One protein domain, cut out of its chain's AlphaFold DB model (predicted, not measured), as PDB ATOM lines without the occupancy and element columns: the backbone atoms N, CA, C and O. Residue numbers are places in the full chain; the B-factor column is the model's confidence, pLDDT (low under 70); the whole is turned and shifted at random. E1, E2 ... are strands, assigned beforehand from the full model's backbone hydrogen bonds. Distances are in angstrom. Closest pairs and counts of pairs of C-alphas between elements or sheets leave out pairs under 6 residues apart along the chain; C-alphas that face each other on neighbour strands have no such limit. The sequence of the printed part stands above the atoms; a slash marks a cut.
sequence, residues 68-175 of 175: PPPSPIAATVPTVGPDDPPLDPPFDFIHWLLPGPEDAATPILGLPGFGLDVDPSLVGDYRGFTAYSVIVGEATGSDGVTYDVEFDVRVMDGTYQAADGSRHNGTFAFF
ATOM      1  N   PRO A  68     -34.823 -29.635 -41.579       74.69
ATOM      2  CA  PRO A  68     -33.957 -28.724 -42.307       74.69
ATOM      3  C   PRO A  68     -32.491 -28.985 -41.914       74.69
ATOM      4  O   PRO A  68     -32.213 -29.321 -40.756       74.69
ATOM      5  N   PRO A  69     -31.547 -28.865 -42.864       74.00
ATOM      6  CA  PRO A  69     -30.145 -29.138 -42.588       74.00
ATOM      7  C   PRO A  69     -29.599 -28.170 -41.520       74.00
ATOM      8  O   PRO A  69     -30.063 -27.024 -41.442       74.00
ATOM      9  N   PRO A  70     -28.612 -28.598 -40.710       71.38
ATOM     10  CA  PRO A  70     -27.891 -27.703 -39.810       71.38
ATOM     11  C   PRO A  70     -27.290 -26.515 -40.571       71.38
ATOM     12  O   PRO A  70     -26.827 -26.675 -41.702       71.38
ATOM     13  N   SER A  71     -27.274 -25.332 -39.952       73.50
ATOM     14  CA  SER A  71     -26.525 -24.202 -40.502       73.50
ATOM     15  C   SER A  71     -25.022 -24.490 -40.393       73.50
ATOM     16  O   SER A  71     -24.570 -24.865 -39.311       73.50
ATOM     17  N   PRO A  72     -24.222 -24.317 -41.456       63.66
ATOM     18  CA  PRO A  72     -22.772 -24.461 -41.362       63.66
ATOM     19  C   PRO A  72     -22.168 -23.352 -40.485       63.66
ATOM     20  O   PRO A  72     -22.723 -22.251 -40.397       63.66
ATOM     21  N   ILE A  73     -21.021 -23.622 -39.854       64.06
ATOM     22  CA  ILE A  73     -20.151 -22.555 -39.342       64.06
ATOM     23  C   ILE A  73     -19.678 -21.716 -40.528       64.06
ATOM     24  O   ILE A  73     -19.251 -22.254 -41.548       64.06
ATOM     25  N   ALA A  74     -19.712 -20.393 -40.376       52.56
ATOM     26  CA  ALA A  74     -19.034 -19.475 -41.281       52.56
ATOM     27  C   ALA A  74     -17.513 -19.602 -41.082       52.56
ATOM     28  O   ALA A  74     -16.900 -18.771 -40.419       52.56
ATOM     29  N   ALA A  75     -16.901 -20.671 -41.588       49.84
ATOM     30  CA  ALA A  75     -15.451 -20.828 -41.567       49.84
ATOM     31  C   ALA A  75     -14.901 -20.467 -42.944       49.84
ATOM     32  O   ALA A  75     -14.731 -21.307 -43.820       49.84
ATOM     33  N   THR A  76     -14.573 -19.189 -43.110       41.94
ATOM     34  CA  THR A  76     -13.489 -18.809 -44.009       41.94
ATOM     35  C   THR A  76     -12.196 -19.046 -43.241       41.94
ATOM     36  O   THR A  76     -11.744 -18.167 -42.507       41.94
ATOM     37  N   VAL A  77     -11.599 -20.232 -43.359       42.12
ATOM     38  CA  VAL A  77     -10.142 -20.272 -43.214       42.12
ATOM     39  C   VAL A  77      -9.640 -19.485 -44.423       42.12
ATOM     40  O   VAL A  77     -10.004 -19.848 -45.544       42.12
ATOM     41  N   PRO A  78      -8.879 -18.390 -44.263       42.09
ATOM     42  CA  PRO A  78      -8.082 -17.906 -45.372       42.09
ATOM     43  C   PRO A  78      -7.130 -19.062 -45.673       42.09
ATOM     44  O   PRO A  78      -6.184 -19.295 -44.930       42.09
ATOM     45  N   THR A  79      -7.410 -19.861 -46.700       43.88
ATOM     46  CA  THR A  79      -6.551 -20.974 -47.148       43.88
ATOM     47  C   THR A  79      -5.248 -20.474 -47.774       43.88
ATOM     48  O   THR A  79      -4.695 -21.083 -48.680       43.88
ATOM     49  N   VAL A  80      -4.819 -19.290 -47.367       45.66
ATOM     50  CA  VAL A  80      -3.926 -18.422 -48.088       45.66
ATOM     51  C   VAL A  80      -3.339 -17.527 -46.999       45.66
ATOM     52  O   VAL A  80      -4.069 -16.722 -46.411       45.66
ATOM     53  N   GLY A  81      -2.053 -17.670 -46.666       44.38
ATOM     54  CA  GLY A  81      -1.366 -16.585 -45.966       44.38
ATOM     55  C   GLY A  81      -1.560 -15.275 -46.748       44.38
ATOM     56  O   GLY A  81      -1.973 -15.311 -47.907       44.38
ATOM     57  N   PRO A  82      -1.262 -14.095 -46.183       53.75
ATOM     58  CA  PRO A  82      -1.401 -12.831 -46.919       53.75
ATOM     59  C   PRO A  82      -0.665 -12.808 -48.277       53.75
ATOM     60  O   PRO A  82      -0.990 -11.968 -49.114       53.75
ATOM     61  N   ASP A  83       0.270 -13.741 -48.498       57.72
ATOM     62  CA  ASP A  83       1.120 -13.856 -49.683       57.72
ATOM     63  C   ASP A  83       0.836 -15.082 -50.583       57.72
ATOM     64  O   ASP A  83       1.486 -15.228 -51.620       57.72
ATOM     65  N   ASP A  84      -0.098 -15.970 -50.231       48.56
ATOM     66  CA  ASP A  84      -0.389 -17.149 -51.059       48.56
ATOM     67  C   ASP A  84      -1.358 -16.797 -52.220       48.56
ATOM     68  O   ASP A  84      -2.147 -15.847 -52.138       48.56
ATOM     69  N   PRO A  85      -1.326 -17.526 -53.350       53.72
ATOM     70  CA  PRO A  85      -2.310 -17.353 -54.414       53.72
ATOM     71  C   PRO A  85      -3.689 -17.891 -53.979       53.72
ATOM     72  O   PRO A  85      -3.755 -18.888 -53.257       53.72
ATOM     73  N   PRO A  86      -4.804 -17.292 -54.443       56.12
ATOM     74  CA  PRO A  86      -6.136 -17.847 -54.214       56.12
ATOM     75  C   PRO A  86      -6.198 -19.289 -54.723       56.12
ATOM     76  O   PRO A  86      -5.692 -19.578 -55.810       56.12
ATOM     77  N   LEU A  87      -6.830 -20.191 -53.969       54.12
ATOM     78  CA  LEU A  87      -7.124 -21.525 -54.484       54.12
ATOM     79  C   LEU A  87      -8.083 -21.382 -55.673       54.12
ATOM     80  O   LEU A  87      -9.178 -20.835 -55.528       54.12
ATOM     81  N   ASP A  88      -7.658 -21.844 -56.852       49.94
ATOM     82  CA  ASP A  88      -8.515 -21.871 -58.036       49.94
ATOM     83  C   ASP A  88      -9.755 -22.752 -57.750       49.94
ATOM     84  O   ASP A  88      -9.621 -23.840 -57.173       49.94
ATOM     85  N   PRO A  89     -10.973 -22.319 -58.138       47.34
ATOM     86  CA  PRO A  89     -12.190 -23.122 -58.023       47.34
ATOM     87  C   PRO A  89     -11.993 -24.543 -58.585       47.34
ATOM     88  O   PRO A  89     -11.302 -24.711 -59.595       47.34
ATOM     89  N   PRO A  90     -12.620 -25.577 -57.983       46.88
ATOM     90  CA  PRO A  90     -13.941 -25.525 -57.347       46.88
ATOM     91  C   PRO A  90     -13.954 -25.538 -55.806       46.88
ATOM     92  O   PRO A  90     -14.996 -25.831 -55.228       46.88
ATOM     93  N   PHE A  91     -12.835 -25.275 -55.127       45.12
ATOM     94  CA  PHE A  91     -12.764 -25.376 -53.661       45.12
ATOM     95  C   PHE A  91     -12.789 -23.987 -53.003       45.12
ATOM     96  O   PHE A  91     -11.805 -23.545 -52.423       45.12
ATOM     97  N   ASP A  92     -13.915 -23.279 -53.106       41.59
ATOM     98  CA  ASP A  92     -14.130 -21.968 -52.473       41.59
ATOM     99  C   ASP A  92     -14.425 -22.056 -50.962       41.59
ATOM    100  O   ASP A  92     -14.528 -21.034 -50.284       41.59
ATOM    101  N   PHE A  93     -14.508 -23.270 -50.410       47.66
ATOM    102  CA  PHE A  93     -14.539 -23.513 -48.971       47.66
ATOM    103  C   PHE A  93     -14.090 -24.941 -48.635       47.66
ATOM    104  O   PHE A  93     -14.771 -25.932 -48.894       47.66
ATOM    105  N   ILE A  94     -12.945 -25.065 -47.974       51.53
ATOM    106  CA  ILE A  94     -12.625 -26.247 -47.179       51.53
ATOM    107  C   ILE A  94     -12.799 -25.806 -45.723       51.53
ATOM    108  O   ILE A  94     -11.932 -25.142 -45.161       51.53
ATOM    109  N   HIS A  95     -13.945 -26.128 -45.112       54.91
ATOM    110  CA  HIS A  95     -14.219 -25.856 -43.689       54.91
ATOM    111  C   HIS A  95     -13.455 -26.847 -42.793       54.91
ATOM    112  O   HIS A  95     -14.037 -27.510 -41.935       54.91
ATOM    113  N   TRP A  96     -12.154 -27.014 -43.031       65.56
ATOM    114  CA  TRP A  96     -11.331 -28.016 -42.365       65.56
ATOM    115  C   TRP A  96     -10.488 -27.366 -41.282       65.56
ATOM    116  O   TRP A  96      -9.280 -27.202 -41.386       65.56
ATOM    117  N   LEU A  97     -11.177 -26.963 -40.224       75.50
ATOM    118  CA  LEU A  97     -10.534 -26.632 -38.967       75.50
ATOM    119  C   LEU A  97     -10.335 -27.957 -38.225       75.50
ATOM    120  O   LEU A  97     -11.307 -28.515 -37.704       75.50
ATOM    121  N   LEU A  98      -9.117 -28.511 -38.280       84.56
ATOM    122  CA  LEU A  98      -8.736 -29.711 -37.529       84.56
ATOM    123  C   LEU A  98      -8.422 -29.302 -36.083       84.56
ATOM    124  O   LEU A  98      -7.415 -28.628 -35.855       84.56
ATOM    125  N   PRO A  99      -9.246 -29.688 -35.095       88.38
ATOM    126  CA  PRO A  99      -8.911 -29.479 -33.696       88.38
ATOM    127  C   PRO A  99      -7.694 -30.330 -33.338       88.38
ATOM    128  O   PRO A  99      -7.632 -31.516 -33.672       88.38
ATOM    129  N   GLY A 100      -6.734 -29.743 -32.635       88.31
ATOM    130  CA  GLY A 100      -5.542 -30.458 -32.203       88.31
ATOM    131  C   GLY A 100      -4.345 -29.540 -31.979       88.31
ATOM    132  O   GLY A 100      -4.395 -28.370 -32.349       88.31
ATOM    133  N   PRO A 101      -3.269 -30.052 -31.361       89.69
ATOM    134  CA  PRO A 101      -2.031 -29.301 -31.188       89.69
ATOM    135  C   PRO A 101      -1.497 -28.757 -32.521       89.69
ATOM    136  O   PRO A 101      -1.522 -29.466 -33.526       89.69
ATOM    137  N   GLU A 102      -1.004 -27.519 -32.528       87.62
ATOM    138  CA  GLU A 102      -0.473 -26.859 -33.737       87.62
ATOM    139  C   GLU A 102       0.819 -27.506 -34.264       87.62
ATOM    140  O   GLU A 102       1.183 -27.330 -35.423       87.62
ATOM    141  N   ASP A 103       1.514 -28.275 -33.424       89.00
ATOM    142  CA  ASP A 103       2.700 -29.056 -33.778       89.00
ATOM    143  C   ASP A 103       2.373 -30.484 -34.250       89.00
ATOM    144  O   ASP A 103       3.275 -31.236 -34.626       89.00
ATOM    145  N   ALA A 104       1.093 -30.865 -34.257       89.12
ATOM    146  CA  ALA A 104       0.621 -32.123 -34.814       89.12
ATOM    147  C   ALA A 104       0.158 -31.943 -36.266       89.12
ATOM    148  O   ALA A 104      -0.328 -30.885 -36.661       89.12
ATOM    149  N   ALA A 105       0.264 -33.015 -37.050       88.00
ATOM    150  CA  ALA A 105      -0.225 -33.058 -38.420       88.00
ATOM    151  C   ALA A 105      -0.936 -34.381 -38.707       88.00
ATOM    152  O   ALA A 105      -0.644 -35.405 -38.076       88.00
ATOM    153  N   THR A 106      -1.861 -34.374 -39.666       87.75
ATOM    154  CA  THR A 106      -2.496 -35.616 -40.098       87.75
ATOM    155  C   THR A 106      -1.485 -36.541 -40.793       87.75
ATOM    156  O   THR A 106      -0.599 -36.055 -41.502       87.75
ATOM    157  N   PRO A 107      -1.556 -37.869 -40.588       86.88
ATOM    158  CA  PRO A 107      -0.475 -38.769 -40.998       86.88
ATOM    159  C   PRO A 107      -0.222 -38.884 -42.507       86.88
ATOM    160  O   PRO A 107       0.924 -39.094 -42.902       86.88
ATOM    161  N   ILE A 108      -1.258 -38.788 -43.345       81.75
ATOM    162  CA  ILE A 108      -1.147 -38.937 -44.802       81.75
ATOM    163  C   ILE A 108      -1.097 -37.569 -45.478       81.75
ATOM    164  O   ILE A 108      -0.239 -37.340 -46.328       81.75
ATOM    165  N   LEU A 109      -2.018 -36.667 -45.127       80.62
ATOM    166  CA  LEU A 109      -2.130 -35.374 -45.810       80.62
ATOM    167  C   LEU A 109      -1.213 -34.299 -45.223       80.62
ATOM    168  O   LEU A 109      -0.993 -33.277 -45.869       80.62
ATOM    169  N   GLY A 110      -0.664 -34.519 -44.026       83.19
ATOM    170  CA  GLY A 110       0.217 -33.557 -43.368       83.19
ATOM    171  C   GLY A 110      -0.499 -32.272 -42.956       83.19
ATOM    172  O   GLY A 110       0.142 -31.228 -42.857       83.19
ATOM    173  N   LEU A 111      -1.818 -32.316 -42.745       82.50
ATOM    174  CA  LEU A 111      -2.597 -31.127 -42.405       82.50
ATOM    175  C   LEU A 111      -2.386 -30.769 -40.934       82.50
ATOM    176  O   LEU A 111      -2.553 -31.649 -40.087       82.50
ATOM    177  N   PRO A 112      -2.034 -29.517 -40.607       85.44
ATOM    178  CA  PRO A 112      -1.740 -29.131 -39.235       85.44
ATOM    179  C   PRO A 112      -3.006 -29.103 -38.369       85.44
ATOM    180  O   PRO A 112      -4.111 -28.844 -38.855       85.44
ATOM    181  N   GLY A 113      -2.835 -29.323 -37.065       86.75
ATOM    182  CA  GLY A 113      -3.833 -28.922 -36.076       86.75
ATOM    183  C   GLY A 113      -3.931 -27.396 -35.986       86.75
ATOM    184  O   GLY A 113      -2.941 -26.690 -36.155       86.75
ATOM    185  N   PHE A 114      -5.125 -26.874 -35.714       86.19
ATOM    186  CA  PHE A 114      -5.391 -25.429 -35.635       86.19
ATOM    187  C   PHE A 114      -5.494 -24.907 -34.190       86.19
ATOM    188  O   PHE A 114      -5.976 -23.800 -33.961       86.19
ATOM    189  N   GLY A 115      -5.081 -25.711 -33.208       88.00
ATOM    190  CA  GLY A 115      -5.184 -25.412 -31.784       88.00
ATOM    191  C   GLY A 115      -6.232 -26.264 -31.063       88.00
ATOM    192  O   GLY A 115      -7.113 -26.888 -31.663       88.00
ATOM    193  N   LEU A 116      -6.124 -26.299 -29.733       86.88
ATOM    194  CA  LEU A 116      -7.039 -27.052 -28.865       86.88
ATOM    195  C   LEU A 116      -8.377 -26.331 -28.630       86.88
ATOM    196  O   LEU A 116      -9.355 -26.984 -28.278       86.88
ATOM    197  N   ASP A 117      -8.423 -25.017 -28.863       86.25
ATOM    198  CA  ASP A 117      -9.606 -24.163 -28.657       86.25
ATOM    199  C   ASP A 117     -10.447 -23.971 -29.934       86.25
ATOM    200  O   ASP A 117     -11.345 -23.130 -29.996       86.25
ATOM    201  N   VAL A 118     -10.156 -24.748 -30.977       85.94
ATOM    202  CA  VAL A 118     -10.900 -24.748 -32.239       85.94
ATOM    203  C   VAL A 118     -12.240 -25.443 -32.059       85.94
ATOM    204  O   VAL A 118     -12.290 -26.555 -31.539       85.94
ATOM    205  N   ASP A 119     -13.320 -24.829 -32.552       86.31
ATOM    206  CA  ASP A 119     -14.647 -25.448 -32.549       86.31
ATOM    207  C   ASP A 119     -14.675 -26.691 -33.463       86.31
ATOM    208  O   ASP A 119     -14.580 -26.572 -34.692       86.31
ATOM    209  N   PRO A 120     -14.840 -27.899 -32.898       86.62
ATOM    210  CA  PRO A 120     -14.850 -29.134 -33.668       86.62
ATOM    211  C   PRO A 120     -16.188 -29.407 -34.377       86.62
ATOM    212  O   PRO A 120     -16.269 -30.369 -35.135       86.62
ATOM    213  N   SER A 121     -17.261 -28.648 -34.131       84.44
ATOM    214  CA  SER A 121     -18.615 -29.016 -34.576       84.44
ATOM    215  C   SER A 121     -18.901 -28.724 -36.053       84.44
ATOM    216  O   SER A 121     -19.703 -29.425 -36.664       84.44
ATOM    217  N   LEU A 122     -18.259 -27.706 -36.643       79.19
ATOM    218  CA  LEU A 122     -18.578 -27.160 -37.981       79.19
ATOM    219  C   LEU A 122     -20.055 -26.751 -38.169       79.19
ATOM    220  O   LEU A 122     -20.470 -26.446 -39.291       79.19
ATOM    221  N   VAL A 123     -20.847 -26.718 -37.093       81.06
ATOM    222  CA  VAL A 123     -22.280 -26.403 -37.099       81.06
ATOM    223  C   VAL A 123     -22.510 -25.095 -36.341       81.06
ATOM    224  O   VAL A 123     -22.100 -24.938 -35.195       81.06
ATOM    225  N   GLY A 124     -23.163 -24.131 -36.988       78.56
ATOM    226  CA  GLY A 124     -23.449 -22.822 -36.403       78.56
ATOM    227  C   GLY A 124     -24.396 -22.903 -35.197       78.56
ATOM    228  O   GLY A 124     -25.368 -23.662 -35.210       78.56
ATOM    229  N   ASP A 125     -24.111 -22.104 -34.157       84.12
ATOM    230  CA  ASP A 125     -24.818 -22.089 -32.853       84.12
ATOM    231  C   ASP A 125     -24.969 -23.497 -32.238       84.12
ATOM    232  O   ASP A 125     -25.958 -23.797 -31.564       84.12
ATOM    233  N   TYR A 126     -23.992 -24.380 -32.479       89.38
ATOM    234  CA  TYR A 126     -23.957 -25.692 -31.852       89.38
ATOM    235  C   TYR A 126     -23.592 -25.584 -30.370       89.38
ATOM    236  O   TYR A 126     -22.656 -24.887 -29.975       89.38
ATOM    237  N   ARG A 127     -24.335 -26.299 -29.523       91.69
ATOM    238  CA  ARG A 127     -24.052 -26.435 -28.090       91.69
ATOM    239  C   ARG A 127     -24.231 -27.882 -27.681       91.69
ATOM    240  O   ARG A 127     -25.351 -28.389 -27.664       91.69
ATOM    241  N   GLY A 128     -23.136 -28.532 -27.322       92.75
ATOM    242  CA  GLY A 128     -23.146 -29.934 -26.940       92.75
ATOM    243  C   GLY A 128     -21.745 -30.508 -26.875       92.75
ATOM    244  O   GLY A 128     -20.777 -29.784 -26.647       92.75
ATOM    245  N   PHE A 129     -21.655 -31.812 -27.094       92.75
ATOM    246  CA  PHE A 129     -20.393 -32.535 -27.143       92.75
ATOM    247  C   PHE A 129     -20.030 -32.856 -28.582       92.75
ATOM    248  O   PHE A 129     -20.897 -33.235 -29.368       92.75
ATOM    249  N   THR A 130     -18.747 -32.753 -28.906       92.38
ATOM    250  CA  THR A 130     -18.203 -33.217 -30.178       92.38
ATOM    251  C   THR A 130     -16.982 -34.070 -29.888       92.38
ATOM    252  O   THR A 130     -16.003 -33.591 -29.323       92.38
ATOM    253  N   ALA A 131     -17.045 -35.336 -30.275       91.56
ATOM    254  CA  ALA A 131     -15.880 -36.191 -30.386       91.56
ATOM    255  C   ALA A 131     -15.330 -36.072 -31.807       91.56
ATOM    256  O   ALA A 131     -16.087 -36.136 -32.775       91.56
ATOM    257  N   TYR A 132     -14.019 -35.917 -31.918       89.44
ATOM    258  CA  TYR A 132     -13.308 -35.788 -33.181       89.44
ATOM    259  C   TYR A 132     -12.163 -36.798 -33.231       89.44
ATOM    260  O   TYR A 132     -11.499 -37.047 -32.222       89.44
ATOM    261  N   SER A 133     -11.943 -37.385 -34.402       89.06
ATOM    262  CA  SER A 133     -10.808 -38.257 -34.666       89.06
ATOM    263  C   SER A 133     -10.450 -38.227 -36.144       89.06
ATOM    264  O   SER A 133     -11.330 -38.138 -36.997       89.06
ATOM    265  N   VAL A 134      -9.159 -38.365 -36.437       87.81
ATOM    266  CA  VAL A 134      -8.682 -38.708 -37.775       87.81
ATOM    267  C   VAL A 134      -8.413 -40.205 -37.801       87.81
ATOM    268  O   VAL A 134      -7.576 -40.703 -37.047       87.81
ATOM    269  N   ILE A 135      -9.136 -40.928 -38.651       89.25
ATOM    270  CA  ILE A 135      -8.943 -42.363 -38.854       89.25
ATOM    271  C   ILE A 135      -8.050 -42.556 -40.071       89.25
ATOM    272  O   ILE A 135      -8.372 -42.079 -41.157       89.25
ATOM    273  N   VAL A 136      -6.958 -43.294 -39.890       90.19
ATOM    274  CA  VAL A 136      -6.002 -43.623 -40.952       90.19
ATOM    275  C   VAL A 136      -5.928 -45.131 -41.139       90.19
ATOM    276  O   VAL A 136      -5.961 -45.885 -40.163       90.19
ATOM    277  N   GLY A 137      -5.813 -45.579 -42.384       90.75
ATOM    278  CA  GLY A 137      -5.606 -46.986 -42.698       90.75
ATOM    279  C   GLY A 137      -5.463 -47.248 -44.188       90.75
ATOM    280  O   GLY A 137      -5.145 -46.352 -44.961       90.75
ATOM    281  N   GLU A 138      -5.736 -48.487 -44.580       93.62
ATOM    282  CA  GLU A 138      -5.786 -48.914 -45.975       93.62
ATOM    283  C   GLU A 138      -7.207 -49.378 -46.328       93.62
ATOM    284  O   GLU A 138      -7.887 -50.018 -45.521       93.62
ATOM    285  N   ALA A 139      -7.657 -49.095 -47.550       88.81
ATOM    286  CA  ALA A 139      -8.910 -49.597 -48.101       88.81
ATOM    287  C   ALA A 139      -8.689 -50.203 -49.490       88.81
ATOM    288  O   ALA A 139      -7.996 -49.635 -50.330       88.81
ATOM    289  N   THR A 140      -9.313 -51.351 -49.760       93.44
ATOM    290  CA  THR A 140      -9.301 -51.965 -51.094       93.44
ATOM    291  C   THR A 140     -10.500 -51.486 -51.906       93.44
ATOM    292  O   THR A 140     -11.650 -51.677 -51.503       93.44
ATOM    293  N   GLY A 141     -10.232 -50.871 -53.056       88.50
ATOM    294  CA  GLY A 141     -11.248 -50.437 -54.007       88.50
ATOM    295  C   GLY A 141     -11.928 -51.605 -54.723       88.50
ATOM    296  O   GLY A 141     -11.464 -52.747 -54.703       88.50
ATOM    297  N   SER A 142     -13.040 -51.325 -55.406       89.81
ATOM    298  CA  SER A 142     -13.730 -52.317 -56.250       89.81
ATOM    299  C   SER A 142     -12.903 -52.765 -57.464       89.81
ATOM    300  O   SER A 142     -13.219 -53.780 -58.081       89.81
ATOM    301  N   ASP A 143     -11.839 -52.029 -57.786       91.75
ATOM    302  CA  ASP A 143     -10.817 -52.349 -58.783       91.75
ATOM    303  C   ASP A 143      -9.736 -53.314 -58.258       91.75
ATOM    304  O   ASP A 143      -8.837 -53.699 -59.006       91.75
ATOM    305  N   GLY A 144      -9.815 -53.715 -56.984       93.88
ATOM    306  CA  GLY A 144      -8.846 -54.593 -56.329       93.88
ATOM    307  C   GLY A 144      -7.542 -53.898 -55.928       93.88
ATOM    308  O   GLY A 144      -6.603 -54.577 -55.519       93.88
ATOM    309  N   VAL A 145      -7.462 -52.569 -56.040       93.81
ATOM    310  CA  VAL A 145      -6.284 -51.786 -55.655       93.81
ATOM    311  C   VAL A 145      -6.406 -51.351 -54.195       93.81
ATOM    312  O   VAL A 145      -7.487 -50.974 -53.749       93.81
ATOM    313  N   THR A 146      -5.301 -51.398 -53.449       92.56
ATOM    314  CA  THR A 146      -5.222 -50.848 -52.088       92.56
ATOM    315  C   THR A 146      -4.847 -49.372 -52.129       92.56
ATOM    316  O   THR A 146      -3.943 -48.964 -52.865       92.56
ATOM    317  N   TYR A 147      -5.559 -48.591 -51.327       86.94
ATOM    318  CA  TYR A 147      -5.373 -47.164 -51.166       86.94
ATOM    319  C   TYR A 147      -5.125 -46.837 -49.700       86.94
ATOM    320  O   TYR A 147      -5.833 -47.354 -48.836       86.94
ATOM    321  N   ASP A 148      -4.189 -45.935 -49.442       88.38
ATOM    322  CA  ASP A 148      -4.066 -45.289 -48.142       88.38
ATOM    323  C   ASP A 148      -5.255 -44.338 -47.981       88.38
ATOM    324  O   ASP A 148      -5.576 -43.578 -48.901       88.38
ATOM    325  N   VAL A 149      -5.925 -44.411 -46.835       86.69
ATOM    326  CA  VAL A 149      -7.120 -43.629 -46.525       86.69
ATOM    327  C   VAL A 149      -6.940 -42.854 -45.230       86.69
ATOM    328  O   VAL A 149      -6.464 -43.387 -44.229       86.69
ATOM    329  N   GLU A 150      -7.366 -41.597 -45.256       86.12
ATOM    330  CA  GLU A 150      -7.433 -40.694 -44.111       86.12
ATOM    331  C   GLU A 150      -8.827 -40.063 -44.071       86.12
ATOM    332  O   GLU A 150      -9.280 -39.509 -45.074       86.12
ATOM    333  N   PHE A 151      -9.513 -40.169 -42.932       84.19
ATOM    334  CA  PHE A 151     -10.877 -39.674 -42.742       84.19
ATOM    335  C   PHE A 151     -10.982 -38.802 -41.498       84.19
ATOM    336  O   PHE A 151     -10.572 -39.214 -40.414       84.19
ATOM    337  N   ASP A 152     -11.617 -37.643 -41.642       85.69
ATOM    338  CA  ASP A 152     -12.125 -36.852 -40.524       85.69
ATOM    339  C   ASP A 152     -13.455 -37.461 -40.055       85.69
ATOM    340  O   ASP A 152     -14.407 -37.562 -40.830       85.69
ATOM    341  N   VAL A 153     -13.514 -37.890 -38.793       88.38
ATOM    342  CA  VAL A 153     -14.738 -38.388 -38.166       88.38
ATOM    343  C   VAL A 153     -15.121 -37.494 -37.002       88.38
ATOM    344  O   VAL A 153     -14.363 -37.321 -36.044       88.38
ATOM    345  N   ARG A 154     -16.358 -36.994 -37.046       88.62
ATOM    346  CA  ARG A 154     -16.956 -36.183 -35.978       88.62
ATOM    347  C   ARG A 154     -18.256 -36.805 -35.528       88.62
ATOM    348  O   ARG A 154     -19.147 -37.013 -36.348       88.62
ATOM    349  N   VAL A 155     -18.370 -37.068 -34.232       89.94
ATOM    350  CA  VAL A 155     -19.606 -37.526 -33.594       89.94
ATOM    351  C   VAL A 155     -20.067 -36.453 -32.630       89.94
ATOM    352  O   VAL A 155     -19.320 -36.046 -31.744       89.94
ATOM    353  N   MET A 156     -21.294 -35.990 -32.808       90.50
ATOM    354  CA  MET A 156     -21.854 -34.875 -32.051       90.50
ATOM    355  C   MET A 156     -23.150 -35.275 -31.380       90.50
ATOM    356  O   MET A 156     -23.923 -36.015 -31.978       90.50
ATOM    357  N   ASP A 157     -23.395 -34.740 -30.190       92.31
ATOM    358  CA  ASP A 157     -24.692 -34.748 -29.516       92.31
ATOM    359  C   ASP A 157     -24.943 -33.399 -28.827       92.31
ATOM    360  O   ASP A 157     -24.181 -32.980 -27.948       92.31
ATOM    361  N   GLY A 158     -25.987 -32.689 -29.258       92.81
ATOM    362  CA  GLY A 158     -26.204 -31.314 -28.826       92.81
ATOM    363  C   GLY A 158     -27.369 -30.607 -29.496       92.81
ATOM    364  O   GLY A 158     -28.121 -31.179 -30.285       92.81
ATOM    365  N   THR A 159     -27.562 -29.342 -29.133       93.25
ATOM    366  CA  THR A 159     -28.522 -28.446 -29.785       93.25
ATOM    367  C   THR A 159     -27.861 -27.676 -30.917       93.25
ATOM    368  O   THR A 159     -26.717 -27.262 -30.765       93.25
ATOM    369  N   TYR A 160     -28.583 -27.427 -32.004       88.94
ATOM    370  CA  TYR A 160     -28.104 -26.657 -33.153       88.94
ATOM    371  C   TYR A 160     -29.208 -25.775 -33.737       88.94
ATOM    372  O   TYR A 160     -30.400 -25.991 -33.480       88.94
ATOM    373  N   GLN A 161     -28.806 -24.800 -34.551       87.06
ATOM    374  CA  GLN A 161     -29.713 -24.014 -35.376       87.06
ATOM    375  C   GLN A 161     -29.710 -24.539 -36.817       87.06
ATOM    376  O   GLN A 161     -28.660 -24.708 -37.439       87.06
ATOM    377  N   ALA A 162     -30.893 -24.823 -37.355       83.94
ATOM    378  CA  ALA A 162     -31.061 -25.205 -38.750       83.94
ATOM    379  C   ALA A 162     -31.060 -23.978 -39.677       83.94
ATOM    380  O   ALA A 162     -31.193 -22.840 -39.226       83.94
ATOM    381  N   ALA A 163     -30.942 -24.208 -40.986       79.06
ATOM    382  CA  ALA A 163     -30.882 -23.142 -41.992       79.06
ATOM    383  C   ALA A 163     -32.117 -22.211 -42.021       79.06
ATOM    384  O   ALA A 163     -32.021 -21.074 -42.473       79.06
ATOM    385  N   ASP A 164     -33.271 -22.670 -41.534       82.69
ATOM    386  CA  ASP A 164     -34.497 -21.869 -41.403       82.69
ATOM    387  C   ASP A 164     -34.570 -21.069 -40.085       82.69
ATOM    388  O   ASP A 164     -35.574 -20.417 -39.798       82.69
ATOM    389  N   GLY A 165     -33.517 -21.129 -39.265       85.75
ATOM    390  CA  GLY A 165     -33.419 -20.469 -37.968       85.75
ATOM    391  C   GLY A 165     -34.030 -21.253 -36.803       85.75
ATOM    392  O   GLY A 165     -33.872 -20.831 -35.653       85.75
ATOM    393  N   SER A 166     -34.696 -22.386 -37.053       86.56
ATOM    394  CA  SER A 166     -35.280 -23.216 -35.996       86.56
ATOM    395  C   SER A 166     -34.207 -23.953 -35.181       86.56
ATOM    396  O   SER A 166     -33.128 -24.273 -35.681       86.56
ATOM    397  N   ARG A 167     -34.490 -24.206 -33.895       91.38
ATOM    398  CA  ARG A 167     -33.584 -24.916 -32.978       91.38
ATOM    399  C   ARG A 167     -33.991 -26.370 -32.813       91.38
ATOM    400  O   ARG A 167     -35.160 -26.660 -32.574       91.38
ATOM    401  N   HIS A 168     -33.005 -27.255 -32.854       88.12
ATOM    402  CA  HIS A 168     -33.185 -28.702 -32.754       88.12
ATOM    403  C   HIS A 168     -32.135 -29.305 -31.821       88.12
ATOM    404  O   HIS A 168     -31.118 -28.676 -31.542       88.12
ATOM    405  N   ASN A 169     -32.376 -30.526 -31.347       91.69
ATOM    406  CA  ASN A 169     -31.390 -31.363 -30.665       91.69
ATOM    407  C   ASN A 169     -31.211 -32.647 -31.476       91.69
ATOM    408  O   ASN A 169     -32.196 -33.193 -31.974       91.69
ATOM    409  N   GLY A 170     -29.973 -33.100 -31.645       85.25
ATOM    410  CA  GLY A 170     -29.705 -34.288 -32.437       85.25
ATOM    411  C   GLY A 170     -28.288 -34.812 -32.284       85.25
ATOM    412  O   GLY A 170     -27.385 -34.103 -31.836       85.25
ATOM    413  N   THR A 171     -28.129 -36.065 -32.704       82.12
ATOM    414  CA  THR A 171     -26.845 -36.751 -32.785       82.12
ATOM    415  C   THR A 171     -26.444 -36.898 -34.251       82.12
ATOM    416  O   THR A 171     -27.222 -37.415 -35.055       82.12
ATOM    417  N   PHE A 172     -25.234 -36.466 -34.605       79.31
ATOM    418  CA  PHE A 172     -24.740 -36.451 -35.986       79.31
ATOM    419  C   PHE A 172     -23.399 -37.164 -36.091       79.31
ATOM    420  O   PHE A 172     -22.589 -37.105 -35.166       79.31
ATOM    421  N   ALA A 173     -23.159 -37.795 -37.237       73.19
ATOM    422  CA  ALA A 173     -21.855 -38.318 -37.607       73.19
ATOM    423  C   ALA A 173     -21.463 -37.765 -38.978       73.19
ATOM    424  O   ALA A 173     -22.216 -37.923 -39.943       73.19
ATOM    425  N   PHE A 174     -20.296 -37.138 -39.056       71.56
ATOM    426  CA  PHE A 174     -19.662 -36.798 -40.323       71.56
ATOM    427  C   PHE A 174     -18.502 -37.756 -40.570       71.56
ATOM    428  O   PHE A 174     -17.794 -38.136 -39.638       71.56
ATOM    429  N   PHE A 175     -18.395 -38.167 -41.823       62.00
ATOM    430  CA  PHE A 175     -17.360 -38.996 -42.422       62.00
ATOM    431  C   PHE A 175     -17.022 -38.372 -43.771       62.00
ATOM    432  O   PHE A 175     -17.869 -37.569 -44.249       62.00
TER     433      PHE A 175
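AT A GLANCE: This is residues 68 to 175 of the 175 residues of an uncharacterized protein of Acidimicrobiia bacterium (UniProt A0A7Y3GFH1). With little regular structure, the domain is a long, bent, twisted ribbon of three strands, with the unnamed residues 68 to 126 looping over one side of it and residues 80 to 85 sticking out. E1, E2 and E3, in that order, form a meander, each the antiparallel neighbour of the one before. The printed part has 108 residues, and under half of them, 38 in number, are in named elements, the class being all strand; the whole is only just loose, close to compact, with a radius of gyration of the C-alphas of 16.1 A and spans of 44 by 39 by 29 A.

IN THESE COORDINATES: After residues 68 to 126, E1, residues 127 to 140, starts at C-alpha 127 (-24.052, -26.435, -28.090) and spans 37.4 A. E2, residues 146 to 161, spans 40.0 A and bends by 87 degrees at residue 158. E3, residues 167 to 174, ends at C-alpha 174 (-19.662, -36.798, -40.323).

HOW THE PARTS SIT: Hairpin E1 and E2 is antiparallel at 166 degrees; N 133 and O 153, 2.9 A apart, are within hydrogen-bond range. Hairpin E2 and E3 is antiparallel at 169 degrees, with N 156 and O 172 at 2.9 A.

THE WHOLE: The farthest C-alphas, Gly 144 and Gly 165, are 45.9 A apart. The printed part has no cut, and both links are tight. Residues 72 to 96 and 175 have pLDDT under 70.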